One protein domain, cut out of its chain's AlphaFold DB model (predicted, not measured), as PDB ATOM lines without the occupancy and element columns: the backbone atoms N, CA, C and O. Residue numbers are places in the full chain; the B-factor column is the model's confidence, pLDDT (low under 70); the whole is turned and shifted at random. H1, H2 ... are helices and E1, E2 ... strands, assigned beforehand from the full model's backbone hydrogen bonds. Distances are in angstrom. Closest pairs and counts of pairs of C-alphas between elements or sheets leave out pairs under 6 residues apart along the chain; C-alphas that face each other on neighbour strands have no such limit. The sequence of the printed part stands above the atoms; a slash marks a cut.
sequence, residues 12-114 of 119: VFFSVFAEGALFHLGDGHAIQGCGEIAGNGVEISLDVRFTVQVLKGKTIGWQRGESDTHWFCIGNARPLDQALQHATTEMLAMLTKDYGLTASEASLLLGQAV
ATOM      1  N   VAL A  12     -12.675 -24.278 -16.402       97.75
ATOM      2  CA  VAL A  12     -12.519 -24.989 -15.124       97.75
ATOM      3  C   VAL A  12     -11.060 -24.953 -14.693       97.75
ATOM      4  O   VAL A  12     -10.151 -25.232 -15.474       97.75
ATOM      5  N   PHE A  13     -10.842 -24.633 -13.425       97.75
ATOM      6  CA  PHE A  13      -9.539 -24.550 -12.793       97.75
ATOM      7  C   PHE A  13      -9.325 -25.776 -11.910       97.75
ATOM      8  O   PHE A  13     -10.115 -26.064 -11.007       97.75
ATOM      9  N   PHE A  14      -8.214 -26.469 -12.151       97.19
ATOM     10  CA  PHE A  14      -7.784 -27.632 -11.388       97.19
ATOM     11  C   PHE A  14      -6.454 -27.348 -10.689       97.19
ATOM     12  O   PHE A  14      -5.576 -26.683 -11.242       97.19
ATOM     13  N   SER A  15      -6.285 -27.901  -9.488       96.25
ATOM     14  CA  SER A  15      -4.972 -27.964  -8.845       96.25
ATOM     15  C   SER A  15      -4.081 -29.000  -9.529       96.25
ATOM     16  O   SER A  15      -4.525 -30.090  -9.884       96.25
ATOM     17  N   VAL A  16      -2.801 -28.663  -9.693       96.44
ATOM     18  CA  VAL A  16      -1.790 -29.550 -10.279       96.44
ATOM     19  C   VAL A  16      -1.060 -30.277  -9.153       96.44
ATOM     20  O   VAL A  16      -0.214 -29.691  -8.481       96.44
ATOM     21  N   PHE A  17      -1.388 -31.554  -8.952       95.88
ATOM     22  CA  PHE A  17      -0.784 -32.390  -7.902       95.88
ATOM     23  C   PHE A  17       0.369 -33.278  -8.395       95.88
ATOM     24  O   PHE A  17       1.112 -33.819  -7.581       95.88
ATOM     25  N   ALA A  18       0.532 -33.422  -9.711       96.75
ATOM     26  CA  ALA A  18       1.571 -34.235 -10.339       96.75
ATOM     27  C   ALA A  18       2.209 -33.497 -11.525       96.75
ATOM     28  O   ALA A  18       1.604 -32.597 -12.117       96.75
ATOM     29  N   GLU A  19       3.435 -33.883 -11.881       96.81
ATOM     30  CA  GLU A  19       4.125 -33.348 -13.056       96.81
ATOM     31  C   GLU A  19       3.298 -33.579 -14.331       96.81
ATOM     32  O   GLU A  19       2.699 -34.635 -14.526       96.81
ATOM     33  N   GLY A  20       3.214 -32.553 -15.182       96.12
ATOM     34  CA  GLY A  20       2.392 -32.587 -16.393       96.12
ATOM     35  C   GLY A  20       0.880 -32.518 -16.150       96.12
ATOM     36  O   GLY A  20       0.128 -32.593 -17.118       96.12
ATOM     37  N   ALA A  21       0.427 -32.364 -14.897       97.00
ATOM     38  CA  ALA A  21      -0.972 -32.337 -14.447       97.00
ATOM     39  C   ALA A  21      -1.791 -33.615 -14.702       97.00
ATOM     40  O   ALA A  21      -2.711 -33.880 -13.935       97.00
ATOM     41  N   LEU A  22      -1.445 -34.411 -15.720       97.38
ATOM     42  CA  LEU A  22      -2.117 -35.658 -16.095       97.38
ATOM     43  C   LEU A  22      -3.631 -35.452 -16.270       97.38
ATOM     44  O   LEU A  22      -4.445 -36.167 -15.688       97.38
ATOM     45  N   PHE A  23      -4.007 -34.428 -17.040       96.69
ATOM     46  CA  PHE A  23      -5.406 -34.087 -17.295       96.69
ATOM     47  C   PHE A  23      -6.123 -35.190 -18.088       96.69
ATOM     48  O   PHE A  23      -5.599 -35.678 -19.089       96.69
ATOM     49  N   HIS A  24      -7.337 -35.536 -17.657       95.94
ATOM     50  CA  HIS A  24      -8.224 -36.497 -18.312       95.94
ATOM     51  C   HIS A  24      -9.640 -35.918 -18.407       95.94
ATOM     52  O   HIS A  24     -10.071 -35.180 -17.521       95.94
ATOM     53  N   LEU A  25     -10.358 -36.288 -19.467       96.06
ATOM     54  CA  LEU A  25     -11.748 -35.915 -19.726       96.06
ATOM     55  C   LEU A  25     -12.465 -37.084 -20.416       96.06
ATOM     56  O   LEU A  25     -11.859 -37.793 -21.219       96.06
ATOM     57  N   GLY A  26     -13.746 -37.265 -20.111       96.81
ATOM     58  CA  GLY A  26     -14.630 -38.280 -20.679       96.81
ATOM     59  C   GLY A  26     -16.063 -38.055 -20.195       96.81
ATOM     60  O   GLY A  26     -16.344 -36.975 -19.683       96.81
ATOM     61  N   ASP A  27     -16.908 -39.080 -20.325       97.38
ATOM     62  CA  ASP A  27     -18.266 -39.116 -19.750       97.38
ATOM     63  C   ASP A  27     -19.211 -38.053 -20.332       97.38
ATOM     64  O   ASP A  27     -19.531 -37.029 -19.730       97.38
ATOM     65  N   GLY A  28     -19.560 -38.231 -21.608       97.12
ATOM     66  CA  GLY A  28     -20.378 -37.263 -22.325       97.12
ATOM     67  C   GLY A  28     -21.858 -37.436 -22.054       97.12
ATOM     68  O   GLY A  28     -22.411 -38.479 -22.377       97.12
ATOM     69  N   HIS A  29     -22.527 -36.374 -21.610       98.12
ATOM     70  CA  HIS A  29     -23.980 -36.351 -21.458       98.12
ATOM     71  C   HIS A  29     -24.632 -35.430 -22.494       98.12
ATOM     72  O   HIS A  29     -24.323 -34.241 -22.568       98.12
ATOM     73  N   ALA A  30     -25.588 -35.949 -23.272       97.31
ATOM     74  CA  ALA A  30     -26.437 -35.113 -24.130       97.31
ATOM     75  C   ALA A  30     -27.378 -34.225 -23.296       97.31
ATOM     76  O   ALA A  30     -27.706 -33.105 -23.684       97.31
ATOM     77  N   ILE A  31     -27.820 -34.746 -22.151       97.12
ATOM     78  CA  ILE A  31     -28.559 -34.035 -21.112       97.12
ATOM     79  C   ILE A  31     -28.351 -34.760 -19.780       97.12
ATOM     80  O   ILE A  31     -28.281 -35.990 -19.744       97.12
ATOM     81  N   GLN A  32     -28.283 -33.997 -18.691       98.06
ATOM     82  CA  GLN A  32     -28.188 -34.506 -17.328       98.06
ATOM     83  C   GLN A  32     -29.004 -33.606 -16.390       98.06
ATOM     84  O   GLN A  32     -29.017 -32.380 -16.538       98.06
ATOM     85  N   GLY A  33     -29.709 -34.210 -15.434       97.31
ATOM     86  CA  GLY A  33     -30.360 -33.490 -14.339       97.31
ATOM     87  C   GLY A  33     -29.413 -33.266 -13.157       97.31
ATOM     88  O   GLY A  33     -28.412 -33.966 -13.025       97.31
ATOM     89  N   CYS A  34     -29.766 -32.327 -12.276       96.56
ATOM     90  CA  CYS A  34     -29.085 -32.152 -10.990       96.56
ATOM     91  C   CYS A  34     -29.226 -33.406 -10.118       96.56
ATOM     92  O   CYS A  34     -30.329 -33.946  -9.983       96.56
ATOM     93  N   GLY A  35     -28.129 -33.825  -9.498       95.62
ATOM     94  CA  GLY A  35     -28.045 -34.974  -8.606       95.62
ATOM     95  C   GLY A  35     -27.936 -36.318  -9.313       95.62
ATOM     96  O   GLY A  35     -27.804 -37.320  -8.617       95.62
ATOM     97  N   GLU A  36     -28.076 -36.348 -10.646       96.81
ATOM     98  CA  GLU A  36     -28.010 -37.563 -11.468       96.81
ATOM     99  C   GLU A  36     -28.715 -38.769 -10.807       96.81
ATOM    100  O   GLU A  36     -28.173 -39.859 -10.658       96.81
ATOM    101  N   ILE A  37     -29.945 -38.567 -10.324       97.12
ATOM    102  CA  ILE A  37     -30.550 -39.463  -9.318       97.12
ATOM    103  C   ILE A  37     -30.789 -40.903  -9.801       97.12
ATOM    104  O   ILE A  37     -30.932 -41.812  -8.983       97.12
ATOM    105  N   ALA A  38     -30.871 -41.106 -11.118       96.94
ATOM    106  CA  ALA A  38     -30.998 -42.425 -11.732       96.94
ATOM    107  C   ALA A  38     -29.649 -43.169 -11.816       96.94
ATOM    108  O   ALA A  38     -29.633 -44.370 -12.084       96.94
ATOM    109  N   GLY A  39     -28.545 -42.466 -11.551       96.62
ATOM    110  CA  GLY A  39     -27.170 -42.943 -11.652       96.62
ATOM    111  C   GLY A  39     -26.546 -42.782 -13.037       96.62
ATOM    112  O   GLY A  39     -25.480 -43.351 -13.253       96.62
ATOM    113  N   ASN A  40     -27.218 -42.098 -13.968       96.81
ATOM    114  CA  ASN A  40     -26.694 -41.785 -15.293       96.81
ATOM    115  C   ASN A  40     -27.359 -40.553 -15.930       96.81
ATOM    116  O   ASN A  40     -28.509 -40.200 -15.619       96.81
ATOM    117  N   GLY A  41     -26.653 -39.954 -16.886       96.94
ATOM    118  CA  GLY A  41     -27.203 -39.032 -17.867       96.94
ATOM    119  C   GLY A  41     -27.698 -39.753 -19.123       96.94
ATOM    120  O   GLY A  41     -27.854 -40.978 -19.185       96.94
ATOM    121  N   VAL A  42     -27.957 -38.977 -20.177       98.25
ATOM    122  CA  VAL A  42     -28.068 -39.539 -21.531       98.25
ATOM    123  C   VAL A  42     -26.663 -39.656 -22.116       98.25
ATOM    124  O   VAL A  42     -26.162 -38.707 -22.721       98.25
ATOM    125  N   GLU A  43     -26.053 -40.822 -21.911       98.38
ATOM    126  CA  GLU A  43     -24.667 -41.127 -22.286       98.38
ATOM    127  C   GLU A  43     -24.410 -41.071 -23.795       98.38
ATOM    128  O   GLU A  43     -25.120 -41.698 -24.589       98.38
ATOM    129  N   ILE A  44     -23.349 -40.366 -24.192       97.81
ATOM    130  CA  ILE A  44     -22.909 -40.210 -25.581       97.81
ATOM    131  C   ILE A  44     -21.380 -40.196 -25.711       97.81
ATOM    132  O   ILE A  44     -20.635 -39.894 -24.782       97.81
ATOM    133  N   SER A  45     -20.890 -40.482 -26.921       97.62
ATOM    134  CA  SER A  45     -19.491 -40.208 -27.275       97.62
ATOM    135  C   SER A  45     -19.238 -38.700 -27.387       97.62
ATOM    136  O   SER A  45     -20.108 -37.955 -27.835       97.62
ATOM    137  N   LEU A  46     -18.032 -38.265 -27.020       95.00
ATOM    138  CA  LEU A  46     -17.614 -36.863 -27.054       95.00
ATOM    139  C   LEU A  46     -16.688 -36.572 -28.238       95.00
ATOM    140  O   LEU A  46     -15.713 -37.287 -28.460       95.00
ATOM    141  N   ASP A  47     -16.950 -35.463 -28.926       96.12
ATOM    142  CA  ASP A  47     -15.983 -34.758 -29.769       96.12
ATOM    143  C   ASP A  47     -15.885 -33.323 -29.241       96.12
ATOM    144  O   ASP A  47     -16.811 -32.523 -29.385       96.12
ATOM    145  N   VAL A  48     -14.803 -33.031 -28.518       95.75
ATOM    146  CA  VAL A  48     -14.635 -31.785 -27.764       95.75
ATOM    147  C   VAL A  48     -13.316 -31.113 -28.106       95.75
ATOM    148  O   VAL A  48     -12.276 -31.752 -28.269       95.75
ATOM    149  N   ARG A  49     -13.345 -29.780 -28.159       97.75
ATOM    150  CA  ARG A  49     -12.160 -28.939 -28.319       97.75
ATOM    151  C   ARG A  49     -12.019 -28.038 -27.106       97.75
ATOM    152  O   ARG A  49     -12.940 -27.301 -26.775       97.75
ATOM    153  N   PHE A  50     -10.844 -28.059 -26.496       97.12
ATOM    154  CA  PHE A  50     -10.514 -27.228 -25.349       97.12
ATOM    155  C   PHE A  50      -9.090 -26.683 -25.473       97.12
ATOM    156  O   PHE A  50      -8.296 -27.133 -26.302       97.12
ATOM    157  N   THR A  51      -8.778 -25.695 -24.641       97.88
ATOM    158  CA  THR A  51      -7.414 -25.202 -24.441       97.88
ATOM    159  C   THR A  51      -6.997 -25.487 -23.006       97.88
ATOM    160  O   THR A  51      -7.842 -25.577 -22.119       97.88
ATOM    161  N   VAL A  52      -5.697 -25.663 -22.779       97.25
ATOM    162  CA  VAL A  52      -5.146 -25.878 -21.438       97.25
ATOM    163  C   VAL A  52      -4.036 -24.872 -21.210       97.25
ATOM    164  O   VAL A  52      -3.129 -24.739 -22.031       97.25
ATOM    165  N   GLN A  53      -4.096 -24.191 -20.070       97.25
ATOM    166  CA  GLN A  53      -3.076 -23.253 -19.630       97.25
ATOM    167  C   GLN A  53      -2.644 -23.586 -18.204       97.25
ATOM    168  O   GLN A  53      -3.461 -23.915 -17.347       97.25
ATOM    169  N   VAL A  54      -1.344 -23.463 -17.933       97.00
ATOM    170  CA  VAL A  54      -0.799 -23.609 -16.581       97.00
ATOM    171  C   VAL A  54      -0.699 -22.238 -15.919       97.00
ATOM    172  O   VAL A  54       0.070 -21.386 -16.363       97.00
ATOM    173  N   LEU A  55      -1.425 -22.051 -14.816       96.00
ATOM    174  CA  LEU A  55      -1.341 -20.856 -13.977       96.00
ATOM    175  C   LEU A  55      -0.333 -21.084 -12.845       96.00
ATOM    176  O   LEU A  55      -0.552 -21.891 -11.944       96.00
ATOM    177  N   LYS A  56       0.812 -20.397 -12.900       95.75
ATOM    178  CA  LYS A  56       1.869 -20.505 -11.882       95.75
ATOM    179  C   LYS A  56       1.562 -19.613 -10.675       95.75
ATOM    180  O   LYS A  56       0.950 -18.561 -10.817       95.75
ATOM    181  N   GLY A  57       2.016 -20.024  -9.488       92.12
ATOM    182  CA  GLY A  57       1.857 -19.243  -8.251       92.12
ATOM    183  C   GLY A  57       0.425 -19.190  -7.703       92.12
ATOM    184  O   GLY A  57       0.142 -18.387  -6.819       92.12
ATOM    185  N   LYS A  58      -0.475 -20.033  -8.220       91.38
ATOM    186  CA  LYS A  58      -1.849 -20.190  -7.740       91.38
ATOM    187  C   LYS A  58      -2.024 -21.586  -7.149       91.38
ATOM    188  O   LYS A  58      -1.544 -22.563  -7.719       91.38
ATOM    189  N   THR A  59      -2.748 -21.660  -6.038       91.56
ATOM    190  CA  THR A  59      -3.136 -22.915  -5.388       91.56
ATOM    191  C   THR A  59      -4.587 -22.796  -4.956       91.56
ATOM    192  O   THR A  59      -4.942 -21.840  -4.262       91.56
ATOM    193  N   ILE A  60      -5.407 -23.766  -5.351       96.38
ATOM    194  CA  ILE A  60      -6.830 -23.852  -5.003       96.38
ATOM    195  C   ILE A  60      -7.083 -25.145  -4.218       96.38
ATOM    196  O   ILE A  60      -6.372 -26.135  -4.411       96.38
ATOM    197  N   GLY A  61      -8.033 -25.130  -3.282       95.44
ATOM    198  CA  GLY A  61      -8.357 -26.311  -2.473       95.44
ATOM    199  C   GLY A  61      -9.300 -27.262  -3.205       95.44
ATOM    200  O   GLY A  61      -9.081 -28.470  -3.220       95.44
ATOM    201  N   TRP A  62     -10.296 -26.683  -3.863       97.50
ATOM    202  CA  TRP A  62     -11.308 -27.356  -4.673       97.50
ATOM    203  C   TRP A  62     -11.340 -26.804  -6.096       97.50
ATOM    204  O   TRP A  62     -10.817 -25.720  -6.363       97.50
ATOM    205  N   GLN A  63     -11.941 -27.558  -7.019       97.19
ATOM    206  CA  GLN A  63     -12.117 -27.112  -8.396       97.19
ATOM    207  C   GLN A  63     -12.967 -25.844  -8.412       97.19
ATOM    208  O   GLN A  63     -13.987 -25.746  -7.727       97.19
ATOM    209  N   ARG A  64     -12.549 -24.878  -9.221       97.62
ATOM    210  CA  ARG A  64     -13.301 -23.648  -9.471       97.62
ATOM    211  C   ARG A  64     -13.659 -23.585 -10.941       97.62
ATOM    212  O   ARG A  64     -13.021 -24.251 -11.753       97.62
ATOM    213  N   GLY A  65     -14.609 -22.748 -11.303       97.50
ATOM    214  CA  GLY A  65     -14.862 -22.451 -12.698       97.50
ATOM    215  C   GLY A  65     -15.536 -21.113 -12.897       97.50
ATOM    216  O   GLY A  65     -15.956 -20.453 -11.947       97.50
ATOM    217  N   GLU A  66     -15.583 -20.728 -14.159       98.06
ATOM    218  CA  GLU A  66     -16.153 -19.482 -14.635       98.06
ATOM    219  C   GLU A  66     -17.005 -19.792 -15.864       98.06
ATOM    220  O   GLU A  66     -16.548 -20.448 -16.806       98.06
ATOM    221  N   SER A  67     -18.258 -19.352 -15.824       97.62
ATOM    222  CA  SER A  67     -19.153 -19.269 -16.975       97.62
ATOM    223  C   SER A  67     -19.335 -17.806 -17.380       97.62
ATOM    224  O   SER A  67     -18.858 -16.901 -16.699       97.62
ATOM    225  N   ASP A  68     -20.110 -17.554 -18.434       97.19
ATOM    226  CA  ASP A  68     -20.434 -16.193 -18.887       97.19
ATOM    227  C   ASP A  68     -21.151 -15.336 -17.825       97.19
ATOM    228  O   ASP A  68     -21.252 -14.119 -17.971       97.19
ATOM    229  N   THR A  69     -21.697 -15.963 -16.777       97.19
ATOM    230  CA  THR A  69     -22.518 -15.287 -15.761       97.19
ATOM    231  C   THR A  69     -22.056 -15.512 -14.325       97.19
ATOM    232  O   THR A  69     -22.366 -14.682 -13.473       97.19
ATOM    233  N   HIS A  70     -21.323 -16.593 -14.035       97.69
ATOM    234  CA  HIS A  70     -21.009 -16.991 -12.663       97.69
ATOM    235  C   HIS A  70     -19.570 -17.471 -12.501       97.69
ATOM    236  O   HIS A  70     -19.058 -18.253 -13.299       97.69
ATOM    237  N   TRP A  71     -18.977 -17.104 -11.366       98.12
ATOM    238  CA  TRP A  71     -17.922 -17.901 -10.753       98.12
ATOM    239  C   TRP A  71     -18.551 -19.003  -9.906       98.12
ATOM    240  O   TRP A  71     -19.499 -18.748  -9.166       98.12
ATOM    241  N   PHE A  72     -17.999 -20.212  -9.962       98.06
ATOM    242  CA  PHE A  72     -18.467 -21.342  -9.165       98.06
ATOM    243  C   PHE A  72     -17.308 -22.132  -8.550       98.06
ATOM    244  O   PHE A  72     -16.173 -22.104  -9.026       98.06
ATOM    245  N   CYS A  73     -17.594 -22.831  -7.454       98.19
ATOM    246  CA  CYS A  73     -16.667 -23.724  -6.762       98.19
ATOM    247  C   CYS A  73     -17.349 -25.078  -6.565       98.19
ATOM    248  O   CYS A  73     -18.516 -25.122  -6.185       98.19
ATOM    249  N   ILE A  74     -16.631 -26.172  -6.810       97.88
ATOM    250  CA  ILE A  74     -17.179 -27.529  -6.730       97.88
ATOM    251  C   ILE A  74     -16.573 -28.241  -5.530       97.88
ATOM    252  O   ILE A  74     -15.400 -28.602  -5.533       97.88
ATOM    253  N   GLY A  75     -17.393 -28.466  -4.509       97.69
ATOM    254  CA  GLY A  75     -17.061 -29.342  -3.393       97.69
ATOM    255  C   GLY A  75     -17.593 -30.749  -3.637       97.69
ATOM    256  O   GLY A  75     -18.699 -30.921  -4.141       97.69
ATOM    257  N   ASN A  76     -16.821 -31.767  -3.263       96.94
ATOM    258  CA  ASN A  76     -17.259 -33.161  -3.312       96.94
ATOM    259  C   ASN A  76     -16.917 -33.849  -1.990       96.94
ATOM    260  O   ASN A  76     -15.779 -33.794  -1.526       96.94
ATOM    261  N   ALA A  77     -17.916 -34.451  -1.357       97.56
ATOM    262  CA  ALA A  77     -17.765 -35.187  -0.115       97.56
ATOM    263  C   ALA A  77     -18.991 -36.070   0.140       97.56
ATOM    264  O   ALA A  77     -19.989 -36.021  -0.581       97.56
ATOM    265  N   ARG A  78     -18.917 -36.866   1.208       96.38
ATOM    266  CA  ARG A  78     -20.072 -37.528   1.814       96.38
ATOM    267  C   ARG A  78     -20.039 -37.226   3.317       96.38
ATOM    268  O   ARG A  78     -19.043 -37.590   3.941       96.38
ATOM    269  N   PRO A  79     -21.089 -36.613   3.895       97.50
ATOM    270  CA  PRO A  79     -22.410 -36.353   3.312       97.50
ATOM    271  C   PRO A  79     -22.468 -35.077   2.444       97.50
ATOM    272  O   PRO A  79     -21.469 -34.381   2.270       97.50
ATOM    273  N   LEU A  80     -23.636 -34.806   1.841       96.81
ATOM    274  CA  LEU A  80     -23.844 -33.676   0.920       96.81
ATOM    275  C   LEU A  80     -23.586 -32.312   1.585       96.81
ATOM    276  O   LEU A  80     -23.047 -31.410   0.956       96.81
ATOM    277  N   ASP A  81     -23.916 -32.167   2.866       97.56
ATOM    278  CA  ASP A  81     -23.634 -30.967   3.661       97.56
ATOM    279  C   ASP A  81     -22.132 -30.641   3.729       97.56
ATOM    280  O   ASP A  81     -21.747 -29.476   3.623       97.56
ATOM    281  N   GLN A  82     -21.272 -31.659   3.810       98.38
ATOM    282  CA  GLN A  82     -19.826 -31.477   3.736       98.38
ATOM    283  C   GLN A  82     -19.375 -31.033   2.335       98.38
ATOM    284  O   GLN A  82     -18.464 -30.215   2.213       98.38
ATOM    285  N   ALA A  83     -20.020 -31.523   1.272       98.00
ATOM    286  CA  ALA A  83     -19.719 -31.086  -0.092       98.00
ATOM    287  C   ALA A  83     -20.069 -29.600  -0.279       98.00
ATOM    288  O   ALA A  83     -19.257 -28.837  -0.805       98.00
ATOM    289  N   LEU A  84     -21.222 -29.168   0.247       97.31
ATOM    290  CA  LEU A  84     -21.594 -27.753   0.295       97.31
ATOM    291  C   LEU A  84     -20.578 -26.946   1.110       97.31
ATOM    292  O   LEU A  84     -20.090 -25.929   0.627       97.31
ATOM    293  N   GLN A  85     -20.187 -27.418   2.299       98.19
ATOM    294  CA  GLN A  85     -19.182 -26.747   3.127       98.19
ATOM    295  C   GLN A  85     -17.863 -26.531   2.368       98.19
ATOM    296  O   GLN A  85     -17.282 -25.444   2.439       98.19
ATOM    297  N   HIS A  86     -17.391 -27.542   1.638       98.50
ATOM    298  CA  HIS A  86     -16.191 -27.450   0.807       98.50
ATOM    299  C   HIS A  86     -16.332 -26.393  -0.296       98.50
ATOM    300  O   HIS A  86     -15.458 -25.533  -0.419       98.50
ATOM    301  N   ALA A  87     -17.448 -26.398  -1.035       98.31
ATOM    302  CA  ALA A  87     -17.724 -25.412  -2.081       98.31
ATOM    303  C   ALA A  87     -17.775 -23.976  -1.524       98.31
ATOM    304  O   ALA A  87     -17.103 -23.082  -2.043       98.31
ATOM    305  N   THR A  88     -18.506 -23.757  -0.426       98.38
ATOM    306  CA  THR A  88     -18.638 -22.441   0.221       98.38
ATOM    307  C   THR A  88     -17.303 -21.941   0.766       98.38
ATOM    308  O   THR A  88     -16.970 -20.765   0.617       98.38
ATOM    309  N   THR A  89     -16.509 -22.827   1.377       98.25
ATOM    310  CA  THR A  89     -15.187 -22.475   1.919       98.25
ATOM    311  C   THR A  89     -14.219 -22.098   0.802       98.25
ATOM    312  O   THR A  89     -13.468 -21.132   0.946       98.25
ATOM    313  N   GLU A  90     -14.247 -22.815  -0.324       98.50
ATOM    314  CA  GLU A  90     -13.415 -22.483  -1.481       98.50
ATOM    315  C   GLU A  90     -13.810 -21.134  -2.092       98.50
ATOM    316  O   GLU A  90     -12.933 -20.321  -2.387       98.50
ATOM    317  N   MET A  91     -15.112 -20.855  -2.211       98.44
ATOM    318  CA  MET A  91     -15.606 -19.567  -2.703       98.44
ATOM    319  C   MET A  91     -15.190 -18.415  -1.776       98.44
ATOM    320  O   MET A  91     -14.690 -17.389  -2.238       98.44
ATOM    321  N   LEU A  92     -15.306 -18.594  -0.454       98.44
ATOM    322  CA  LEU A  92     -14.812 -17.625   0.530       98.44
ATOM    323  C   LEU A  92     -13.297 -17.397   0.379       98.44
ATOM    324  O   LEU A  92     -12.824 -16.258   0.407       98.44
ATOM    325  N   ALA A  93     -12.523 -18.468   0.188       97.88
ATOM    326  CA  ALA A  93     -11.084 -18.383  -0.038       97.88
ATOM    327  C   ALA A  93     -10.741 -17.657  -1.349       97.88
ATOM    328  O   ALA A  93      -9.773 -16.902  -1.379       97.88
ATOM    329  N   MET A  94     -11.522 -17.850  -2.413       97.75
ATOM    330  CA  MET A  94     -11.366 -17.123  -3.674       97.75
ATOM    331  C   MET A  94     -11.623 -15.626  -3.480       97.75
ATOM    332  O   MET A  94     -10.767 -14.810  -3.807       97.75
ATOM    333  N   LEU A  95     -12.764 -15.255  -2.894       98.12
ATOM    334  CA  LEU A  95     -13.129 -13.850  -2.681       98.12
ATOM    335  C   LEU A  95     -12.099 -13.108  -1.818       98.12
ATOM    336  O   LEU A  95     -11.753 -11.961  -2.091       98.12
ATOM    337  N   THR A  96     -11.565 -13.778  -0.800       98.06
ATOM    338  CA  THR A  96     -10.561 -13.180   0.087       98.06
ATOM    339  C   THR A  96      -9.179 -13.092  -0.562       98.06
ATOM    340  O   THR A  96      -8.544 -12.041  -0.515       98.06
ATOM    341  N   LYS A  97      -8.692 -14.167  -1.197       96.12
ATOM    342  CA  LYS A  97      -7.321 -14.225  -1.737       96.12
ATOM    343  C   LYS A  97      -7.166 -13.560  -3.100       96.12
ATOM    344  O   LYS A  97      -6.121 -12.972  -3.361       96.12
ATOM    345  N   ASP A  98      -8.164 -13.695  -3.967       95.38
ATOM    346  CA  ASP A  98      -8.079 -13.249  -5.360       95.38
ATOM    347  C   ASP A  98      -8.740 -11.882  -5.575       95.38
ATOM    348  O   ASP A  98      -8.274 -11.117  -6.416       95.38
ATOM    349  N   TYR A  99      -9.765 -11.547  -4.782       96.12
ATOM    350  CA  TYR A  99     -10.507 -10.284  -4.895       96.12
ATOM    351  C   TYR A  99     -10.281  -9.318  -3.723       96.12
ATOM    352  O   TYR A  99     -10.762  -8.187  -3.760       96.12
ATOM    353  N   GLY A 100      -9.515  -9.720  -2.704       97.50
ATOM    354  CA  GLY A 100      -9.069  -8.835  -1.624       97.50
ATOM    355  C   GLY A 100     -10.148  -8.445  -0.612       97.50
ATOM    356  O   GLY A 100      -9.929  -7.513   0.162       97.50
ATOM    357  N   LEU A 101     -11.292  -9.136  -0.594       98.44
ATOM    358  CA  LEU A 101     -12.329  -8.910   0.413       98.44
ATOM    359  C   LEU A 101     -11.845  -9.396   1.785       98.44
ATOM    360  O   LEU A 101     -11.161 -10.415   1.907       98.44
ATOM    361  N   THR A 102     -12.264  -8.718   2.847       98.62
ATOM    362  CA  THR A 102     -12.154  -9.272   4.198       98.62
ATOM    363  C   THR A 102     -13.096 -10.468   4.368       98.62
ATOM    364  O   THR A 102     -14.098 -10.610   3.664       98.62
ATOM    365  N   ALA A 103     -12.817 -11.327   5.352       97.88
ATOM    366  CA  ALA A 103     -13.680 -12.472   5.650       97.88
ATOM    367  C   ALA A 103     -15.130 -12.048   5.946       97.88
ATOM    368  O   ALA A 103     -16.065 -12.722   5.518       97.88
ATOM    369  N   SER A 104     -15.326 -10.919   6.636       98.50
ATOM    370  CA  SER A 104     -16.653 -10.380   6.945       98.50
ATOM    371  C   SER A 104     -17.382  -9.875   5.699       98.50
ATOM    372  O   SER A 104     -18.552 -10.201   5.527       98.50
ATOM    373  N   GLU A 105     -16.707  -9.141   4.810       98.69
ATOM    374  CA  GLU A 105     -17.306  -8.660   3.553       98.69
ATOM    375  C   GLU A 105     -17.689  -9.820   2.635       98.69
ATOM    376  O   GLU A 105     -18.815  -9.874   2.144       98.69
ATOM    377  N   ALA A 106     -16.784 -10.785   2.454       98.56
ATOM    378  CA  ALA A 106     -17.059 -11.968   1.653       98.56
ATOM    379  C   ALA A 106     -18.205 -12.802   2.253       98.56
ATOM    380  O   ALA A 106     -19.075 -13.260   1.518       98.56
ATOM    381  N   SER A 107     -18.267 -12.941   3.582       98.19
ATOM    382  CA  SER A 107     -19.379 -13.637   4.249       98.19
ATOM    383  C   SER A 107     -20.714 -12.913   4.071       98.19
ATOM    384  O   SER A 107     -21.730 -13.568   3.853       98.19
ATOM    385  N   LEU A 108     -20.731 -11.578   4.140       98.50
ATOM    386  CA  LEU A 108     -21.940 -10.791   3.889       98.50
ATOM    387  C   LEU A 108     -22.412 -10.956   2.443       98.50
ATOM    388  O   LEU A 108     -23.595 -11.200   2.228       98.50
ATOM    389  N   LEU A 109     -21.499 -10.880   1.470       98.31
ATOM    390  CA  LEU A 109     -21.824 -11.083   0.058       98.31
ATOM    391  C   LEU A 109     -22.403 -12.480  -0.185       98.31
ATOM    392  O   LEU A 109     -23.500 -12.607  -0.726       98.31
ATOM    393  N   LEU A 110     -21.696 -13.522   0.263       98.12
ATOM    394  CA  LEU A 110     -22.151 -14.904   0.113       98.12
ATOM    395  C   LEU A 110     -23.496 -15.123   0.804       98.12
ATOM    396  O   LEU A 110     -24.378 -15.740   0.226       98.12
ATOM    397  N   GLY A 111     -23.700 -14.560   1.995       98.00
ATOM    398  CA  GLY A 111     -24.962 -14.694   2.718       98.00
ATOM    399  C   GLY A 111     -26.183 -14.104   2.003       98.00
ATOM    400  O   GLY A 111     -27.298 -14.484   2.349       98.00
ATOM    401  N   GLN A 112     -26.003 -13.184   1.046       98.12
ATOM    402  CA  GLN A 112     -27.108 -12.550   0.310       98.12
ATOM    403  C   GLN A 112     -27.237 -13.020  -1.143       98.12
ATOM    404  O   GLN A 112     -28.329 -12.939  -1.698       98.12
ATOM    405  N   ALA A 113     -26.140 -13.457  -1.767       97.75
ATOM    406  CA  ALA A 113     -26.078 -13.666  -3.214       97.75
ATOM    407  C   ALA A 113     -25.574 -15.050  -3.644       97.75
ATOM    408  O   ALA A 113     -25.510 -15.310  -4.841       97.75
ATOM    409  N   VAL A 114     -25.171 -15.929  -2.717       97.25
ATOM    410  CA  VAL A 114     -24.710 -17.267  -3.108       97.25
ATOM    411  C   VAL A 114     -25.867 -18.106  -3.642       97.25
ATOM    412  O   VAL A 114     -26.954 -18.141  -3.064       97.25
TER     413      VAL A 114
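AT A GLANCE: This is residues 12 to 114 of the 119 residues of the protein "Acetamidase/formamidase family protein" of Paenibacillus sp. NAIST15-1 (UniProt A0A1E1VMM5). There is little regular structure: H1 packs on the small strand hairpin E1 and E2, H2 packs on H1, and a long unnamed stretch, residues 12 to 62, swings out in a wide loop from which residues 34 to 39 stick out. The 103 printed residues hold E1, E2, H1 and H2 in that order, with an antiparallel sheet; the class is mixed, with only 39 residues in named elements. The whole is loose, with a radius of gyration of the C-alphas of 16.0 A and spans of 45 by 34 by 28 A.

IN THESE COORDINATES: E1, residues 63 to 66, begins at C-alpha (-12.117, -27.112, -8.396); E2 is residues 71 to 74. H1, residues 80 to 99, is 27.5 A long; H2, residues 103 to 113, is 15.3 A long and ends at C-alpha (-26.078, -13.666, -3.214).

HOW THE PARTS SIT: In the hairpin E1 and E2, N 65 and O 72 are within hydrogen-bond range at 2.8 A. The closest C-alphas of E2 and H1, Cys 73 and Ala 87, are 5.1 A apart. H1 touches H2 with residues 92 to 96 alone, at a steep tilt of 60 degrees; their closest C-alphas, Leu 95 and Ala 106, are 6.1 A apart. H2 is apart from both strands. Every O i to N i+4 pair in H1 and H2 is within hydrogen-bond range.

THE WHOLE: The farthest C-alphas, Ser 45 and Ser 104, are 45.5 A apart. The printed part has no cut, and no printed residue is under 70 in pLDDT.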